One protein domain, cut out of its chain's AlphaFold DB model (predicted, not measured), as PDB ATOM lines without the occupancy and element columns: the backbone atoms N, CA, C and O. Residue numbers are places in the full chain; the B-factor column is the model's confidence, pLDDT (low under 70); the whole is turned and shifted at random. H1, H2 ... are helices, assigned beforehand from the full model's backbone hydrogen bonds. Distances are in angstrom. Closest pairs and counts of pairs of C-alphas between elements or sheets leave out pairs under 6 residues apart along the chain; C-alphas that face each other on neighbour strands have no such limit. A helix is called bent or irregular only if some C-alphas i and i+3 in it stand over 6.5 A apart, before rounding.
ATOM      1  N   SER A  24     258.218 175.744 201.766       65.31
ATOM      2  CA  SER A  24     258.401 177.111 202.252       65.31
ATOM      3  C   SER A  24     258.663 178.130 201.133       65.31
ATOM      4  O   SER A  24     258.115 179.225 201.192       65.31
ATOM      5  N   LEU A  25     259.459 177.792 200.113       69.31
ATOM      6  CA  LEU A  25     259.780 178.679 198.982       69.31
ATOM      7  C   LEU A  25     258.576 178.902 198.058       69.31
ATOM      8  O   LEU A  25     258.331 180.029 197.635       69.31
ATOM      9  N   LYS A  26     257.778 177.857 197.810       70.38
ATOM     10  CA  LYS A  26     256.543 177.955 197.012       70.38
ATOM     11  C   LYS A  26     255.490 178.825 197.700       70.38
ATOM     12  O   LYS A  26     254.955 179.752 197.092       70.38
ATOM     13  N   ASN A  27     255.274 178.602 198.998       73.62
ATOM     14  CA  ASN A  27     254.368 179.426 199.800       73.62
ATOM     15  C   ASN A  27     254.856 180.880 199.900       73.62
ATOM     16  O   ASN A  27     254.046 181.800 199.850       73.62
ATOM     17  N   PHE A  28     256.172 181.099 199.995       75.69
ATOM     18  CA  PHE A  28     256.764 182.437 200.001       75.69
ATOM     19  C   PHE A  28     256.572 183.163 198.661       75.69
ATOM     20  O   PHE A  28     256.182 184.325 198.666       75.69
ATOM     21  N   SER A  29     256.756 182.482 197.525       73.12
ATOM     22  CA  SER A  29     256.520 183.046 196.184       73.12
ATOM     23  C   SER A  29     255.060 183.461 195.972       73.12
ATOM     24  O   SER A  29     254.782 184.549 195.467       73.12
ATOM     25  N   LEU A  30     254.117 182.626 196.420       73.19
ATOM     26  CA  LEU A  30     252.679 182.892 196.324       73.19
ATOM     27  C   LEU A  30     252.244 184.044 197.244       73.19
ATOM     28  O   LEU A  30     251.465 184.911 196.848       73.19
ATOM     29  N   LEU A  31     252.777 184.096 198.467       75.00
ATOM     30  CA  LEU A  31     252.549 185.219 199.379       75.00
ATOM     31  C   LEU A  31     253.167 186.513 198.840       75.00
ATOM     32  O   LEU A  31     252.554 187.571 198.960       75.00
ATOM     33  N   LEU A  32     254.343 186.438 198.212       80.44
ATOM     34  CA  LEU A  32     255.022 187.587 197.623       80.44
ATOM     35  C   LEU A  32     254.222 188.167 196.451       80.44
ATOM     36  O   LEU A  32     253.987 189.375 196.434       80.44
ATOM     37  N   SER A  33     253.733 187.333 195.528       76.38
ATOM     38  CA  SER A  33     252.927 187.792 194.389       76.38
ATOM     39  C   SER A  33     251.585 188.397 194.823       76.38
ATOM     40  O   SER A  33     251.224 189.484 194.365       76.38
ATOM     41  N   LEU A  34     250.885 187.773 195.781       76.94
ATOM     42  CA  LEU A  34     249.656 188.324 196.366       76.94
ATOM     43  C   LEU A  34     249.913 189.624 197.141       76.94
ATOM     44  O   LEU A  34     249.126 190.569 197.040       76.94
ATOM     45  N   SER A  35     251.019 189.703 197.888       74.44
ATOM     46  CA  SER A  35     251.391 190.910 198.633       74.44
ATOM     47  C   SER A  35     251.728 192.073 197.702       74.44
ATOM     48  O   SER A  35     251.276 193.186 197.950       74.44
ATOM     49  N   ALA A  36     252.434 191.823 196.598       75.88
ATOM     50  CA  ALA A  36     252.784 192.841 195.614       75.88
ATOM     51  C   ALA A  36     251.548 193.405 194.893       75.88
ATOM     52  O   ALA A  36     251.513 194.593 194.578       75.88
ATOM     53  N   LEU A  37     250.508 192.585 194.694       72.06
ATOM     54  CA  LEU A  37     249.248 193.006 194.077       72.06
ATOM     55  C   LEU A  37     248.365 193.832 195.035       72.06
ATOM     56  O   LEU A  37     247.722 194.794 194.616       72.06
ATOM     57  N   TYR A  38     248.357 193.497 196.333       74.25
ATOM     58  CA  TYR A  38     247.553 194.189 197.354       74.25
ATOM     59  C   TYR A  38     248.258 195.379 198.029       74.25
ATOM     60  O   TYR A  38     247.583 196.290 198.521       74.25
ATOM     61  N   ALA A  39     249.594 195.411 198.050       71.25
ATOM     62  CA  ALA A  39     250.384 196.456 198.701       71.25
ATOM     63  C   ALA A  39     250.041 197.881 198.224       71.25
ATOM     64  O   ALA A  39     249.858 198.739 199.089       71.25
ATOM     65  N   PRO A  40     249.858 198.170 196.920       70.62
ATOM     66  CA  PRO A  40     249.514 199.518 196.463       70.62
ATOM     67  C   PRO A  40     248.178 200.007 197.037       70.62
ATOM     68  O   PRO A  40     248.062 201.151 197.466       70.62
ATOM     69  N   ILE A  41     247.177 199.124 197.120       72.88
ATOM     70  CA  ILE A  41     245.838 199.447 197.632       72.88
ATOM     71  C   ILE A  41     245.886 199.689 199.144       72.88
ATOM     72  O   ILE A  41     245.292 200.647 199.643       72.88
ATOM     73  N   ILE A  42     246.620 198.851 199.882       71.19
ATOM     74  CA  ILE A  42     246.774 198.980 201.336       71.19
ATOM     75  C   ILE A  42     247.575 200.238 201.682       71.19
ATOM     76  O   ILE A  42     247.167 200.980 202.571       71.19
ATOM     77  N   ILE A  43     248.660 200.523 200.957       70.81
ATOM     78  CA  ILE A  43     249.488 201.720 201.148       70.81
ATOM     79  C   ILE A  43     248.674 202.983 200.859       70.81
ATOM     80  O   ILE A  43     248.671 203.900 201.676       70.81
ATOM     81  N   LEU A  44     247.916 203.024 199.760       71.00
ATOM     82  CA  LEU A  44     247.057 204.170 199.444       71.00
ATOM     83  C   LEU A  44     245.955 204.373 200.491       71.00
ATOM     84  O   LEU A  44     245.689 205.509 200.885       71.00
ATOM     85  N   LYS A  45     245.348 203.290 200.995       74.88
ATOM     86  CA  LYS A  45     244.311 203.348 202.037       74.88
ATOM     87  C   LYS A  45     244.880 203.733 203.408       74.88
ATOM     88  O   LYS A  45     244.244 204.484 204.142       74.88
ATOM     89  N   TYR A  46     246.082 203.263 203.739       70.94
ATOM     90  CA  TYR A  46     246.801 203.607 204.966       70.94
ATOM     91  C   TYR A  46     247.266 205.067 204.954       70.94
ATOM     92  O   TYR A  46     247.083 205.772 205.941       70.94
ATOM     93  N   ILE A  47     247.781 205.556 203.821       66.31
ATOM     94  CA  ILE A  47     248.146 206.966 203.633       66.31
ATOM     95  C   ILE A  47     246.896 207.858 203.647       66.31
ATOM     96  O   ILE A  47     246.937 208.927 204.256       66.31
ATOM     97  N   ASP A  48     245.769 207.428 203.059       69.31
ATOM     98  CA  ASP A  48     244.496 208.159 203.171       69.31
ATOM     99  C   ASP A  48     244.051 208.257 204.639       69.31
ATOM    100  O   ASP A  48     243.735 209.347 205.116       69.31
ATOM    101  N   LEU A  49     244.135 207.159 205.397       70.88
ATOM    102  CA  LEU A  49     243.824 207.121 206.829       70.88
ATOM    103  C   LEU A  49     244.741 208.046 207.655       70.88
ATOM    104  O   LEU A  49     244.255 208.828 208.472       70.88
ATOM    105  N   LEU A  50     246.055 208.018 207.407       68.94
ATOM    106  CA  LEU A  50     247.041 208.883 208.067       68.94
ATOM    107  C   LEU A  50     246.850 210.360 207.704       68.94
ATOM    108  O   LEU A  50     246.989 211.235 208.558       68.94
ATOM    109  N   PHE A  63     248.209 214.120 199.705       70.06
ATOM    110  CA  PHE A  63     249.341 213.535 198.976       70.06
ATOM    111  C   PHE A  63     248.903 212.701 197.760       70.06
ATOM    112  O   PHE A  63     249.509 212.813 196.700       70.06
ATOM    113  N   ASN A  64     247.788 211.969 197.867       69.31
ATOM    114  CA  ASN A  64     247.206 211.188 196.768       69.31
ATOM    115  C   ASN A  64     246.875 212.055 195.540       69.31
ATOM    116  O   ASN A  64     247.149 211.655 194.413       69.31
ATOM    117  N   LYS A  65     246.356 213.275 195.750       76.88
ATOM    118  CA  LYS A  65     246.086 214.223 194.658       76.88
ATOM    119  C   LYS A  65     247.376 214.784 194.059       76.88
ATOM    120  O   LYS A  65     247.448 214.949 192.849       76.88
ATOM    121  N   ARG A  66     248.406 215.036 194.879       77.88
ATOM    122  CA  ARG A  66     249.730 215.476 194.392       77.88
ATOM    123  C   ARG A  66     250.425 214.388 193.572       77.88
ATOM    124  O   ARG A  66     251.049 214.705 192.565       77.88
ATOM    125  N   LEU A  67     250.317 213.127 193.989       74.50
ATOM    126  CA  LEU A  67     250.874 211.990 193.263       74.50
ATOM    127  C   LEU A  67     250.132 211.765 191.941       74.50
ATOM    128  O   LEU A  67     250.784 211.699 190.906       74.50
ATOM    129  N   ALA A  68     248.794 211.733 191.963       79.69
ATOM    130  CA  ALA A  68     247.982 211.619 190.752       79.69
ATOM    131  C   ALA A  68     248.294 212.746 189.756       79.69
ATOM    132  O   ALA A  68     248.526 212.474 188.588       79.69
ATOM    133  N   TYR A  69     248.414 213.987 190.237       77.75
ATOM    134  CA  TYR A  69     248.800 215.136 189.417       77.75
ATOM    135  C   TYR A  69     250.207 215.005 188.812       77.75
ATOM    136  O   TYR A  69     250.407 215.309 187.642       77.75
ATOM    137  N   ARG A  70     251.197 214.520 189.577       81.19
ATOM    138  CA  ARG A  70     252.551 214.283 189.044       81.19
ATOM    139  C   ARG A  70     252.579 213.175 187.992       81.19
ATOM    140  O   ARG A  70     253.319 213.299 187.022       81.19
ATOM    141  N   VAL A  71     251.794 212.116 188.184       80.75
ATOM    142  CA  VAL A  71     251.647 211.032 187.201       80.75
ATOM    143  C   VAL A  71     250.953 211.544 185.939       80.75
ATOM    144  O   VAL A  71     251.418 211.260 184.842       80.75
ATOM    145  N   ASP A  72     249.906 212.353 186.087       82.12
ATOM    146  CA  ASP A  72     249.170 212.959 184.973       82.12
ATOM    147  C   ASP A  72     250.051 213.904 184.135       82.12
ATOM    148  O   ASP A  72     250.128 213.786 182.912       82.12
ATOM    149  N   ILE A  73     250.831 214.765 184.800       82.00
ATOM    150  CA  ILE A  73     251.853 215.601 184.153       82.00
ATOM    151  C   ILE A  73     252.870 214.747 183.399       82.00
ATOM    152  O   ILE A  73     253.214 215.057 182.261       82.00
ATOM    153  N   PHE A  74     253.378 213.682 184.021       81.12
ATOM    154  CA  PHE A  74     254.369 212.816 183.389       81.12
ATOM    155  C   PHE A  74     253.809 212.140 182.128       81.12
ATOM    156  O   PHE A  74     254.484 212.136 181.098       81.12
ATOM    157  N   LEU A  75     252.567 211.646 182.196       81.50
ATOM    158  CA  LEU A  75     251.851 211.015 181.085       81.50
ATOM    159  C   LEU A  75     251.484 211.992 179.961       81.50
ATOM    160  O   LEU A  75     251.410 211.575 178.806       81.50
ATOM    161  N   SER A  76     251.265 213.265 180.291       78.19
ATOM    162  CA  SER A  76     250.880 214.301 179.327       78.19
ATOM    163  C   SER A  76     252.078 214.966 178.646       78.19
ATOM    164  O   SER A  76     252.012 215.275 177.462       78.19
ATOM    165  N   LEU A  77     253.184 215.186 179.366       77.25
ATOM    166  CA  LEU A  77     254.348 215.900 178.830       77.25
ATOM    167  C   LEU A  77     255.254 215.036 177.948       77.25
ATOM    168  O   LEU A  77     255.947 215.571 177.087       77.25
ATOM    169  N   HIS A  78     255.288 213.720 178.170       82.50
ATOM    170  CA  HIS A  78     256.212 212.832 177.467       82.50
ATOM    171  C   HIS A  78     255.435 211.885 176.545       82.50
ATOM    172  O   HIS A  78     254.759 210.983 177.047       82.50
ATOM    173  N   PRO A  79     255.585 211.999 175.211       78.00
ATOM    174  CA  PRO A  79     254.922 211.107 174.254       78.00
ATOM    175  C   PRO A  79     255.190 209.617 174.526       78.00
ATOM    176  O   PRO A  79     254.320 208.769 174.346       78.00
ATOM    177  N   TYR A  80     256.380 209.296 175.044       81.56
ATOM    178  CA  TYR A  80     256.803 207.929 175.362       81.56
ATOM    179  C   TYR A  80     256.286 207.398 176.711       81.56
ATOM    180  O   TYR A  80     256.478 206.222 177.011       81.56
ATOM    181  N   ALA A  81     255.636 208.214 177.546       84.19
ATOM    182  CA  ALA A  81     255.231 207.787 178.886       84.19
ATOM    183  C   ALA A  81     254.117 206.727 178.864       84.19
ATOM    184  O   ALA A  81     254.180 205.764 179.625       84.19
ATOM    185  N   LYS A  82     253.130 206.857 177.968       85.19
ATOM    186  CA  LYS A  82     252.045 205.872 177.803       85.19
ATOM    187  C   LYS A  82     252.566 204.471 177.425       85.19
ATOM    188  O   LYS A  82     252.249 203.527 178.152       85.19
ATOM    189  N   PRO A  83     253.399 204.297 176.372       86.94
ATOM    190  CA  PRO A  83     253.960 202.984 176.050       86.94
ATOM    191  C   PRO A  83     254.933 202.476 177.124       86.94
ATOM    192  O   PRO A  83     254.960 201.278 177.387       86.94
ATOM    193  N   LEU A  84     255.677 203.357 177.805       87.69
ATOM    194  CA  LEU A  84     256.556 202.967 178.915       87.69
ATOM    195  C   LEU A  84     255.765 202.387 180.100       87.69
ATOM    196  O   LEU A  84     256.140 201.347 180.637       87.69
ATOM    197  N   VAL A  85     254.662 203.023 180.504       88.56
ATOM    198  CA  VAL A  85     253.799 202.512 181.584       88.56
ATOM    199  C   VAL A  85     253.194 201.163 181.204       88.56
ATOM    200  O   VAL A  85     253.150 200.260 182.039       88.56
ATOM    201  N   LEU A  86     252.792 200.996 179.943       89.31
ATOM    202  CA  LEU A  86     252.275 199.725 179.441       89.31
ATOM    203  C   LEU A  86     253.349 198.620 179.436       89.31
ATOM    204  O   LEU A  86     253.057 197.492 179.833       89.31
ATOM    205  N   LEU A  87     254.591 198.951 179.060       90.44
ATOM    206  CA  LEU A  87     255.748 198.047 179.100       90.44
ATOM    207  C   LEU A  87     256.088 197.615 180.535       90.44
ATOM    208  O   LEU A  87     256.300 196.437 180.817       90.44
ATOM    209  N   VAL A  88     256.116 198.563 181.473       90.06
ATOM    210  CA  VAL A  88     256.356 198.259 182.889       90.06
ATOM    211  C   VAL A  88     255.214 197.405 183.447       90.06
ATOM    212  O   VAL A  88     255.467 196.425 184.144       90.06
ATOM    213  N   GLY A  89     253.963 197.720 183.097       90.06
ATOM    214  CA  GLY A  89     252.790 196.935 183.483       90.06
ATOM    215  C   GLY A  89     252.832 195.495 182.966       90.06
ATOM    216  O   GLY A  89     252.510 194.574 183.714       90.06
ATOM    217  N   THR A  90     253.293 195.276 181.731       91.31
ATOM    218  CA  THR A  90     253.482 193.925 181.169       91.31
ATOM    219  C   THR A  90     254.584 193.156 181.863       91.31
ATOM    220  O   THR A  90     254.368 192.007 182.237       91.31
ATOM    221  N   MET A  91     255.740 193.780 182.089       91.06
ATOM    222  CA  MET A  91     256.843 193.136 182.806       91.06
ATOM    223  C   MET A  91     256.440 192.750 184.233       91.06
ATOM    224  O   MET A  91     256.770 191.657 184.691       91.06
ATOM    225  N   LEU A  92     255.662 193.598 184.917       90.88
ATOM    226  CA  LEU A  92     255.098 193.280 186.230       90.88
ATOM    227  C   LEU A  92     254.074 192.144 186.162       90.88
ATOM    228  O   LEU A  92     254.111 191.258 187.011       90.88
ATOM    229  N   LEU A  93     253.191 192.133 185.161       90.94
ATOM    230  CA  LEU A  93     252.212 191.062 184.977       90.94
ATOM    231  C   LEU A  93     252.893 189.706 184.733       90.94
ATOM    232  O   LEU A  93     252.500 188.718 185.346       90.94
ATOM    233  N   ILE A  94     253.936 189.667 183.898       92.56
ATOM    234  CA  ILE A  94     254.718 188.454 183.612       92.56
ATOM    235  C   ILE A  94     255.494 188.003 184.854       92.56
ATOM    236  O   ILE A  94     255.478 186.827 185.204       92.56
ATOM    237  N   GLY A  95     256.153 188.933 185.552       89.75
ATOM    238  CA  GLY A  95     256.935 188.621 186.748       89.75
ATOM    239  C   GLY A  95     256.071 188.113 187.904       89.75
ATOM    240  O   GLY A  95     256.351 187.064 188.480       89.75
ATOM    241  N   LEU A  96     254.985 188.824 188.227       89.69
ATOM    242  CA  LEU A  96     254.061 188.437 189.296       89.69
ATOM    243  C   LEU A  96     253.244 187.195 188.924       89.69
ATOM    244  O   LEU A  96     253.015 186.344 189.783       89.69
ATOM    245  N   GLY A  97     252.847 187.071 187.655       89.50
ATOM    246  CA  GLY A  97     252.165 185.898 187.116       89.50
ATOM    247  C   GLY A  97     253.034 184.645 187.166       89.50
ATOM    248  O   GLY A  97     252.593 183.618 187.680       89.50
ATOM    249  N   GLY A  98     254.296 184.738 186.742       89.62
ATOM    250  CA  GLY A  98     255.256 183.636 186.816       89.62
ATOM    251  C   GLY A  98     255.573 183.214 188.251       89.62
ATOM    252  O   GLY A  98     255.605 182.021 188.546       89.62
ATOM    253  N   LEU A  99     255.714 184.170 189.178       88.75
ATOM    254  CA  LEU A  99     255.880 183.876 190.610       88.75
ATOM    255  C   LEU A  99     254.643 183.203 191.224       88.75
ATOM    256  O   LEU A  99     254.777 182.327 192.083       88.75
ATOM    257  N   ALA A 100     253.441 183.602 190.799       87.75
ATOM    258  CA  ALA A 100     252.195 182.971 191.221       87.75
ATOM    259  C   ALA A 100     252.050 181.552 190.650       87.75
ATOM    260  O   ALA A 100     251.639 180.658 191.385       87.75
ATOM    261  N   LEU A 101     252.436 181.325 189.389       87.06
ATOM    262  CA  LEU A 101     252.454 179.994 188.778       87.06
ATOM    263  C   LEU A 101     253.427 179.067 189.513       87.06
ATOM    264  O   LEU A 101     253.006 178.004 189.952       87.06
ATOM    265  N   TYR A 102     254.653 179.521 189.784       88.31
ATOM    266  CA  TYR A 102     255.662 178.758 190.532       88.31
ATOM    267  C   TYR A 102     255.206 178.330 191.939       88.31
ATOM    268  O   TYR A 102     255.608 177.289 192.455       88.31
ATOM    269  N   GLY A 103     254.343 179.125 192.579       84.19
ATOM    270  CA  GLY A 103     253.767 178.783 193.882       84.19
ATOM    271  C   GLY A 103     252.725 177.661 193.834       84.19
ATOM    272  O   GLY A 103     252.384 177.108 194.879       84.19
ATOM    273  N   VAL A 104     252.205 177.339 192.648       84.62
ATOM    274  CA  VAL A 104     251.040 176.467 192.452       84.62
ATOM    275  C   VAL A 104     251.342 175.270 191.537       84.62
ATOM    276  O   VAL A 104     250.614 174.277 191.586       84.62
ATOM    277  N   THR A 105     252.410 175.325 190.740       82.94
ATOM    278  CA  THR A 105     252.912 174.220 189.910       82.94
ATOM    279  C   THR A 105     254.179 173.583 190.496       82.94
ATOM    280  O   THR A 105     254.786 174.075 191.456       82.94
ATOM    281  N   ASP A 106     254.567 172.431 189.944       79.94
ATOM    282  CA  ASP A 106     255.812 171.732 190.291       79.94
ATOM    283  C   ASP A 106     256.981 172.043 189.343       79.94
ATOM    284  O   ASP A 106     258.065 171.490 189.506       79.94
ATOM    285  N   ASP A 107     256.786 172.994 188.427       82.50
ATOM    286  CA  ASP A 107     257.767 173.384 187.417       82.50
ATOM    287  C   ASP A 107     258.839 174.343 187.963       82.50
ATOM    288  O   ASP A 107     258.712 174.940 189.041       82.50
ATOM    289  N   SER A 108     259.920 174.523 187.200       88.00
ATOM    290  CA  SER A 108     260.975 175.475 187.544       88.00
ATOM    291  C   SER A 108     260.491 176.930 187.423       88.00
ATOM    292  O   SER A 108     259.548 177.244 186.691       88.00
ATOM    293  N   LEU A 109     261.147 177.861 188.127       85.19
ATOM    294  CA  LEU A 109     260.793 179.287 188.066       85.19
ATOM    295  C   LEU A 109     260.933 179.856 186.644       85.19
ATOM    296  O   LEU A 109     260.120 180.683 186.231       85.19
ATOM    297  N   SER A 110     261.942 179.408 185.891       87.69
ATOM    298  CA  SER A 110     262.139 179.801 184.494       87.69
ATOM    299  C   SER A 110     260.991 179.334 183.605       87.69
ATOM    300  O   SER A 110     260.497 180.126 182.803       87.69
ATOM    301  N   ASP A 111     260.514 178.103 183.799       87.19
ATOM    302  CA  ASP A 111     259.390 177.563 183.029       87.19
ATOM    303  C   ASP A 111     258.090 178.297 183.370       87.19
ATOM    304  O   ASP A 111     257.300 178.607 182.485       87.19
ATOM    305  N   CYS A 112     257.897 178.675 184.637       88.69
ATOM    306  CA  CYS A 112     256.734 179.448 185.075       88.69
ATOM    307  C   CYS A 112     256.725 180.885 184.526       88.69
ATOM    308  O   CYS A 112     255.666 181.398 184.161       88.69
ATOM    309  N   LEU A 113     257.886 181.546 184.447       90.38
ATOM    310  CA  LEU A 113     258.019 182.865 183.817       90.38
ATOM    311  C   LEU A 113     257.781 182.789 182.306       90.38
ATOM    312  O   LEU A 113     257.069 183.631 181.756       90.38
ATOM    313  N   TRP A 114     258.323 181.758 181.652       90.94
ATOM    314  CA  TRP A 114     258.065 181.480 180.241       90.94
ATOM    315  C   TRP A 114     256.574 181.237 179.988       90.94
ATOM    316  O   TRP A 114     255.982 181.866 179.114       90.94
ATOM    317  N   LEU A 115     255.932 180.410 180.814       89.69
ATOM    318  CA  LEU A 115     254.507 180.119 180.715       89.69
ATOM    319  C   LEU A 115     253.654 181.377 180.956       89.69
ATOM    320  O   LEU A 115     252.725 181.651 180.198       89.69
ATOM    321  N   SER A 116     254.016 182.210 181.937       91.25
ATOM    322  CA  SER A 116     253.351 183.496 182.169       91.25
ATOM    323  C   SER A 116     253.469 184.439 180.971       91.25
ATOM    324  O   SER A 116     252.497 185.116 180.640       91.25
ATOM    325  N   TRP A 117     254.626 184.487 180.307       92.19
ATOM    326  CA  TRP A 117     254.786 185.221 179.052       92.19
ATOM    327  C   TRP A 117     253.871 184.660 177.956       92.19
ATOM    328  O   TRP A 117     253.167 185.434 177.308       92.19
ATOM    329  N   THR A 118     253.801 183.333 177.793       91.12
ATOM    330  CA  THR A 118     252.932 182.718 176.772       91.12
ATOM    331  C   THR A 118     251.447 183.000 176.993       91.12
ATOM    332  O   THR A 118     250.730 183.146 176.010       91.12
ATOM    333  N   PHE A 119     250.986 183.140 178.242       90.00
ATOM    334  CA  PHE A 119     249.603 183.530 178.561       90.00
ATOM    335  C   PHE A 119     249.316 185.014 178.305       90.00
ATOM    336  O   PHE A 119     248.179 185.367 177.995       90.00
ATOM    337  N   VAL A 120     250.324 185.883 178.442       90.75
ATOM    338  CA  VAL A 120     250.206 187.311 178.105       90.75
ATOM    339  C   VAL A 120     250.213 187.521 176.591       90.75
ATOM    340  O   VAL A 120     249.436 188.330 176.093       90.75
ATOM    341  N   ALA A 121     251.074 186.797 175.870       89.19
ATOM    342  CA  ALA A 121     251.208 186.893 174.418       89.19
ATOM    343  C   ALA A 121     250.052 186.212 173.667       89.19
ATOM    344  O   ALA A 121     249.580 186.739 172.662       89.19
ATOM    345  N   ASP A 122     249.584 185.066 174.160       88.81
ATOM    346  CA  ASP A 122     248.430 184.352 173.629       88.81
ATOM    347  C   ASP A 122     247.564 183.859 174.785       88.81
ATOM    348  O   ASP A 122     247.853 182.867 175.467       88.81
ATOM    349  N   ALA A 123     246.456 184.573 174.982       84.19
ATOM    350  CA  ALA A 123     245.509 184.254 176.024       84.19
ATOM    351  C   ALA A 123     245.020 182.808 175.907       84.19
ATOM    352  O   ALA A 123     244.832 182.205 176.950       84.19
ATOM    353  N   GLY A 124     244.882 182.214 174.714       83.94
ATOM    354  CA  GLY A 124     244.346 180.861 174.502       83.94
ATOM    355  C   GLY A 124     245.119 179.738 175.204       83.94
ATOM    356  O   GLY A 124     244.534 178.714 175.562       83.94
ATOM    357  N   ASN A 125     246.398 179.959 175.514       85.19
ATOM    358  CA  ASN A 125     247.258 178.973 176.166       85.19
ATOM    359  C   ASN A 125     246.791 178.568 177.579       85.19
ATOM    360  O   ASN A 125     247.115 177.467 178.033       85.19
ATOM    361  N   HIS A 126     245.982 179.387 178.269       85.56
ATOM    362  CA  HIS A 126     245.454 179.047 179.602       85.56
ATOM    363  C   HIS A 126     244.588 177.778 179.621       85.56
ATOM    364  O   HIS A 126     244.470 177.146 180.673       85.56
ATOM    365  N   ALA A 127     244.001 177.394 178.479       85.31
ATOM    366  CA  ALA A 127     243.151 176.210 178.347       85.31
ATOM    367  C   ALA A 127     243.907 174.897 178.616       85.31
ATOM    368  O   ALA A 127     243.300 173.907 179.027       85.31
ATOM    369  N   ASN A 128     245.234 174.907 178.453       82.88
ATOM    370  CA  ASN A 128     246.100 173.754 178.690       82.88
ATOM    371  C   ASN A 128     246.461 173.564 180.178       82.88
ATOM    372  O   ASN A 128     247.138 172.600 180.529       82.88
ATOM    373  N   ALA A 129     246.022 174.461 181.073       83.62
ATOM    374  CA  ALA A 129     246.330 174.378 182.498       83.62
ATOM    375  C   ALA A 129     245.548 173.250 183.200       83.62
ATOM    376  O   ALA A 129     244.316 173.170 183.139       83.62
ATOM    377  N   VAL A 130     246.263 172.402 183.945       84.06
ATOM    378  CA  VAL A 130     245.698 171.273 184.702       84.06
ATOM    379  C   VAL A 130     245.713 171.588 186.203       84.06
ATOM    380  O   VAL A 130     246.692 172.100 186.732       84.06
ATOM    381  N   GLY A 131     244.617 171.282 186.906       85.00
ATOM    382  CA  GLY A 131     244.451 171.571 188.339       85.00
ATOM    383  C   GLY A 131     243.769 172.914 188.637       85.00
ATOM    384  O   GLY A 131     243.780 173.833 187.827       85.00
ATOM    385  N   PHE A 132     243.121 173.031 189.801       83.94
ATOM    386  CA  PHE A 132     242.324 174.217 190.155       83.94
ATOM    387  C   PHE A 132     243.177 175.484 190.318       83.94
ATOM    388  O   PHE A 132     242.826 176.544 189.806       83.94
ATOM    389  N   GLY A 133     244.320 175.362 190.996       84.12
ATOM    390  CA  GLY A 133     245.219 176.483 191.251       84.12
ATOM    391  C   GLY A 133     245.860 177.058 189.978       84.12
ATOM    392  O   GLY A 133     245.702 178.257 189.739       84.12
ATOM    393  N   PRO A 134     246.526 176.247 189.128       87.25
ATOM    394  CA  PRO A 134     247.132 176.745 187.895       87.25
ATOM    395  C   PRO A 134     246.094 177.338 186.939       87.25
ATOM    396  O   PRO A 134     246.378 178.353 186.317       87.25
ATOM    397  N   LYS A 135     244.871 176.781 186.890       88.50
ATOM    398  CA  LYS A 135     243.745 177.344 186.121       88.50
ATOM    399  C   LYS A 135     243.343 178.742 186.584       88.50
ATOM    400  O   LYS A 135     243.084 179.609 185.758       88.50
ATOM    401  N   LEU A 136     243.270 178.977 187.894       88.00
ATOM    402  CA  LEU A 136     242.894 180.290 188.424       88.00
ATOM    403  C   LEU A 136     243.957 181.352 188.103       88.00
ATOM    404  O   LEU A 136     243.627 182.471 187.702       88.00
ATOM    405  N   VAL A 137     245.234 180.992 188.255       88.56
ATOM    406  CA  VAL A 137     246.365 181.882 187.963       88.56
ATOM    407  C   VAL A 137     246.487 182.135 186.457       88.56
ATOM    408  O   VAL A 137     246.602 183.292 186.056       88.56
ATOM    409  N   SER A 138     246.386 181.099 185.618       89.44
ATOM    410  CA  SER A 138     246.471 181.235 184.159       89.44
ATOM    411  C   SER A 138     245.348 182.107 183.596       89.44
ATOM    412  O   SER A 138     245.634 183.027 182.839       89.44
ATOM    413  N   VAL A 139     244.097 181.922 184.038       90.62
ATOM    414  CA  VAL A 139     242.966 182.788 183.650       90.62
ATOM    415  C   VAL A 139     243.208 184.244 184.057       90.62
ATOM    416  O   VAL A 139     242.939 185.154 183.275       90.62
ATOM    417  N   SER A 140     243.752 184.484 185.254       89.38
ATOM    418  CA  SER A 140     244.039 185.842 185.737       89.38
ATOM    419  C   SER A 140     245.118 186.536 184.897       89.38
ATOM    420  O   SER A 140     244.959 187.702 184.527       89.38
ATOM    421  N   ILE A 141     246.191 185.814 184.555       90.94
ATOM    422  CA  ILE A 141     247.264 186.315 183.685       90.94
ATOM    423  C   ILE A 141     246.723 186.578 182.279       90.94
ATOM    424  O   ILE A 141     246.987 187.644 181.733       90.94
ATOM    425  N   SER A 142     245.922 185.668 181.718       91.75
ATOM    426  CA  SER A 142     245.321 185.829 180.389       91.75
ATOM    427  C   SER A 142     244.362 187.019 180.313       91.75
ATOM    428  O   SER A 142     244.405 187.760 179.336       91.75
ATOM    429  N   ILE A 143     243.534 187.268 181.338       91.69
ATOM    430  CA  ILE A 143     242.685 188.474 181.397       91.69
ATOM    431  C   ILE A 143     243.552 189.741 181.420       91.69
ATOM    432  O   ILE A 143     243.288 190.680 180.669       91.69
ATOM    433  N   GLY A 144     244.608 189.759 182.239       90.00
ATOM    434  CA  GLY A 144     245.564 190.867 182.268       90.00
ATOM    435  C   GLY A 144     246.268 191.070 180.923       90.00
ATOM    436  O   GLY A 144     246.378 192.201 180.453       90.00
ATOM    437  N   GLY A 145     246.687 189.979 180.277       89.94
ATOM    438  CA  GLY A 145     247.345 189.979 178.974       89.94
ATOM    439  C   GLY A 145     246.448 190.534 177.877       89.94
ATOM    440  O   GLY A 145     246.867 191.428 177.148       89.94
ATOM    441  N   MET A 146     245.181 190.103 177.828       91.44
ATOM    442  CA  MET A 146     244.188 190.644 176.893       91.44
ATOM    443  C   MET A 146     243.972 192.149 177.081       91.44
ATOM    444  O   MET A 146     243.891 192.876 176.093       91.44
ATOM    445  N   LEU A 147     243.906 192.638 178.325       90.44
ATOM    446  CA  LEU A 147     243.752 194.072 178.596       90.44
ATOM    447  C   LEU A 147     244.966 194.878 178.128       90.44
ATOM    448  O   LEU A 147     244.799 195.924 177.503       90.44
ATOM    449  N   VAL A 148     246.183 194.395 178.394       89.69
ATOM    450  CA  VAL A 148     247.396 195.046 177.887       89.69
ATOM    451  C   VAL A 148     247.412 195.022 176.362       89.69
ATOM    452  O   VAL A 148     247.651 196.062 175.753       89.69
ATOM    453  N   PHE A 149     247.134 193.876 175.742       88.62
ATOM    454  CA  PHE A 149     247.136 193.745 174.288       88.62
ATOM    455  C   PHE A 149     246.119 194.691 173.633       88.62
ATOM    456  O   PHE A 149     246.456 195.392 172.681       88.62
ATOM    457  N   ALA A 150     244.911 194.805 174.196       90.50
ATOM    458  CA  ALA A 150     243.897 195.756 173.743       90.50
ATOM    459  C   ALA A 150     244.359 197.220 173.882       90.50
ATOM    460  O   ALA A 150     244.190 198.008 172.952       90.50
ATOM    461  N   MET A 151     244.986 197.588 175.007       90.25
ATOM    462  CA  MET A 151     245.544 198.934 175.200       90.25
ATOM    463  C   MET A 151     246.705 199.228 174.241       90.25
ATOM    464  O   MET A 151     246.798 200.336 173.718       90.25
ATOM    465  N   MET A 152     247.576 198.247 173.984       87.88
ATOM    466  CA  MET A 152     248.673 198.376 173.024       87.88
ATOM    467  C   MET A 152     248.130 198.616 171.615       87.88
ATOM    468  O   MET A 152     248.571 199.551 170.949       87.88
ATOM    469  N   LEU A 153     247.153 197.813 171.182       89.19
ATOM    470  CA  LEU A 153     246.510 197.965 169.880       89.19
ATOM    471  C   LEU A 153     245.838 199.337 169.741       89.19
ATOM    472  O   LEU A 153     245.973 199.965 168.692       89.19
ATOM    473  N   GLY A 154     245.180 199.825 170.798       89.50
ATOM    474  CA  GLY A 154     244.621 201.177 170.847       89.50
ATOM    475  C   GLY A 154     245.687 202.254 170.636       89.50
ATOM    476  O   GLY A 154     245.572 203.045 169.708       89.50
ATOM    477  N   LEU A 155     246.781 202.226 171.409       87.56
ATOM    478  CA  LEU A 155     247.870 203.206 171.277       87.56
ATOM    479  C   LEU A 155     248.532 203.184 169.893       87.56
ATOM    480  O   LEU A 155     248.871 204.239 169.353       87.56
ATOM    481  N   VAL A 156     248.741 201.993 169.326       87.50
ATOM    482  CA  VAL A 156     249.312 201.838 167.982       87.50
ATOM    483  C   VAL A 156     248.350 202.391 166.931       87.50
ATOM    484  O   VAL A 156     248.784 203.141 166.060       87.50
ATOM    485  N   THR A 157     247.057 202.076 167.037       89.19
ATOM    486  CA  THR A 157     246.023 202.575 166.118       89.19
ATOM    487  C   THR A 157     245.928 204.095 166.186       89.19
ATOM    488  O   THR A 157     246.036 204.741 165.150       89.19
ATOM    489  N   ASP A 158     245.850 204.674 167.386       87.44
ATOM    490  CA  ASP A 158     245.805 206.125 167.588       87.44
ATOM    491  C   ASP A 158     247.048 206.816 167.004       87.44
ATOM    492  O   ASP A 158     246.929 207.831 166.325       87.44
ATOM    493  N   SER A 159     248.241 206.240 167.199       84.56
ATOM    494  CA  SER A 159     249.496 206.793 166.663       84.56
ATOM    495  C   SER A 159     249.541 206.760 165.130       84.56
ATOM    496  O   SER A 159     250.025 207.699 164.492       84.56
ATOM    497  N   ILE A 160     249.041 205.679 164.519       85.25
ATOM    498  CA  ILE A 160     248.931 205.556 163.059       85.25
ATOM    499  C   ILE A 160     247.905 206.558 162.532       85.25
ATOM    500  O   ILE A 160     248.202 207.272 161.574       85.25
ATOM    501  N   SER A 161     246.736 206.650 163.170       85.44
ATOM    502  CA  SER A 161     245.687 207.609 162.829       85.44
ATOM    503  C   SER A 161     246.181 209.049 162.937       85.44
ATOM    504  O   SER A 161     245.983 209.816 162.006       85.44
ATOM    505  N   GLU A 162     246.915 209.412 163.991       82.69
ATOM    506  CA  GLU A 162     247.481 210.755 164.152       82.69
ATOM    507  C   GLU A 162     248.522 211.069 163.065       82.69
ATOM    508  O   GLU A 162     248.540 212.169 162.502       82.69
ATOM    509  N   LYS A 163     249.373 210.095 162.707       79.31
ATOM    510  CA  LYS A 163     250.327 210.271 161.606       79.31
ATOM    511  C   LYS A 163     249.605 210.420 160.270       79.31
ATOM    512  O   LYS A 163     249.972 211.304 159.492       79.31
ATOM    513  N   PHE A 164     248.589 209.605 160.018       80.19
ATOM    514  CA  PHE A 164     247.765 209.687 158.818       80.19
ATOM    515  C   PHE A 164     247.046 211.038 158.735       80.19
ATOM    516  O   PHE A 164     247.171 211.727 157.727       80.19
ATOM    517  N   ASP A 165     246.424 211.491 159.824       77.94
ATOM    518  CA  ASP A 165     245.788 212.805 159.931       77.94
ATOM    519  C   ASP A 165     246.787 213.948 159.726       77.94
ATOM    520  O   ASP A 165     246.461 214.952 159.098       77.94
ATOM    521  N   SER A 166     248.030 213.814 160.200       73.12
ATOM    522  CA  SER A 166     249.068 214.829 159.981       73.12
ATOM    523  C   SER A 166     249.459 214.974 158.504       73.12
ATOM    524  O   SER A 166     249.694 216.091 158.036       73.12
ATOM    525  N   LEU A 167     249.503 213.857 157.765       70.00
ATOM    526  CA  LEU A 167     249.758 213.837 156.321       70.00
ATOM    527  C   LEU A 167     248.552 214.388 155.559       70.00
ATOM    528  O   LEU A 167     248.707 215.211 154.652       70.00
ATOM    529  N   ARG A 168     247.355 213.982 155.987       69.19
ATOM    530  CA  ARG A 168     246.081 214.444 155.447       69.19
ATOM    531  C   ARG A 168     245.966 215.968 155.541       69.19
ATOM    532  O   ARG A 168     245.837 216.613 154.508       69.19
ATOM    533  N   LYS A 169     246.240 216.536 156.722       69.38
ATOM    534  CA  LYS A 169     246.246 217.984 157.016       69.38
ATOM    535  C   LYS A 169     247.436 218.759 156.434       69.38
ATOM    536  O   LYS A 169     247.571 219.954 156.684       69.38
ATOM    537  N   GLY A 170     248.338 218.106 155.693       63.03
ATOM    538  CA  GLY A 170     249.439 218.787 155.006       63.03
ATOM    539  C   GLY A 170     250.473 219.396 155.945       63.03
ATOM    540  O   GLY A 170     251.004 220.462 155.663       63.03
TER     541      GLY A 170
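Overview. This is residues 24 to 50 and 63 to 170 of the 467 residues of a protein of Aegilops tauschii subsp. strangulata (UniProt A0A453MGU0). Two long helices, H3 and H6, run side by side in opposite ways, with H4 packed steeply on both of them and short H5 packed on H6. Away from H6, the bent H1 and H2 make an open triangular frame with H3: H1a packs on residues 96 to 102 of H3, H2 leaves the other end of H3, and H1b and H2 converge towards the cut. Residues 157 to 170, of which 157 to 168 belong to H6, stick out. The 135 printed residues hold six named helices, H1 to H6 in chain order, and no named strand; the class is all helix. The whole is loose, with a radius of gyration of the C-alphas of 18.5 A, and flat, spanning 61 by 43 by 20 A.

Arrangement. H1, residues 24 to 50, was assigned as one helix by its hydrogen bonds but is bent: C-alphas 37 and 40 are 6.9 A apart, and its arms H1a, residues 24 to 37, and H1b, residues 40 to 50, stand at a steep tilt of 60 degrees. H1b and H2, residues 63 to 77, are close but not clearly touching; their closest C-alphas, those of Leu 44 and Asn 64, are 7.5 A apart. H2 and the hub H3, residues 81 to 102, only just touch, with 3 pairs of C-alphas within 8 A, and only at the corner; the closest are Leu 75 and Ala 81, 5.2 A. H1a touches residues 96 to 102 of H3, closest at C-alphas of Leu 30 and Ala 100, 5.1 A, at a shallow tilt of 28 degrees, opposite ways. H4, residues 109 to 121, touches H3 at a steep tilt of 48 degrees; the closest C-alphas, of Gly 98 and Leu 113, are 4.2 A apart. H6, residues 132 to 168, touches H3 at a shallow tilt of 15 degrees, opposite ways, closest at C-alphas of Gly 97 and Ile 141, 6.0 A. Residues 116 to 121 of H4 touch H6, closest at C-alphas of Val 120 and Gly 145, 4.0 A. H5, residues 123 to 128, forms a helical hairpin with H6; their closest C-alphas, of Ala 123 and Ser 142, are 4.6 A apart. Every O i to N i+4 pair is within hydrogen-bond range in H1a, H1b, H2, H3, H4 and H6; in H5 0 of 2 are, beside 3 of 3 O i to N i+3 pairs.

Along the chain. H1a begins at C-alpha 24, (258.401, 177.111, 202.252), and measures 20.1 A; H1b measures 15.1 A and H2 20.9 A. H3 begins at C-alpha 81, (255.231, 207.787, 178.886), and measures 31.3 A. H4 measures 18.3 A and H5 10.8 A. H6, 53.3 A, ends at C-alpha 168, (246.081, 214.444, 155.447).

Size, cuts and confidence. The two C-alphas farthest apart, those of Ser 24 and Gly 170, are 63.6 A apart. Residues 51 to 62 are not printed, and C-alphas 50 and 63 are 10.5 A apart across this cut. Of the links that are printed whole, none is long. The mean pLDDT of the printed part is 82.7; residues 24 to 25, 47 to 48, 50, 64 and 168 to 170 are under 70.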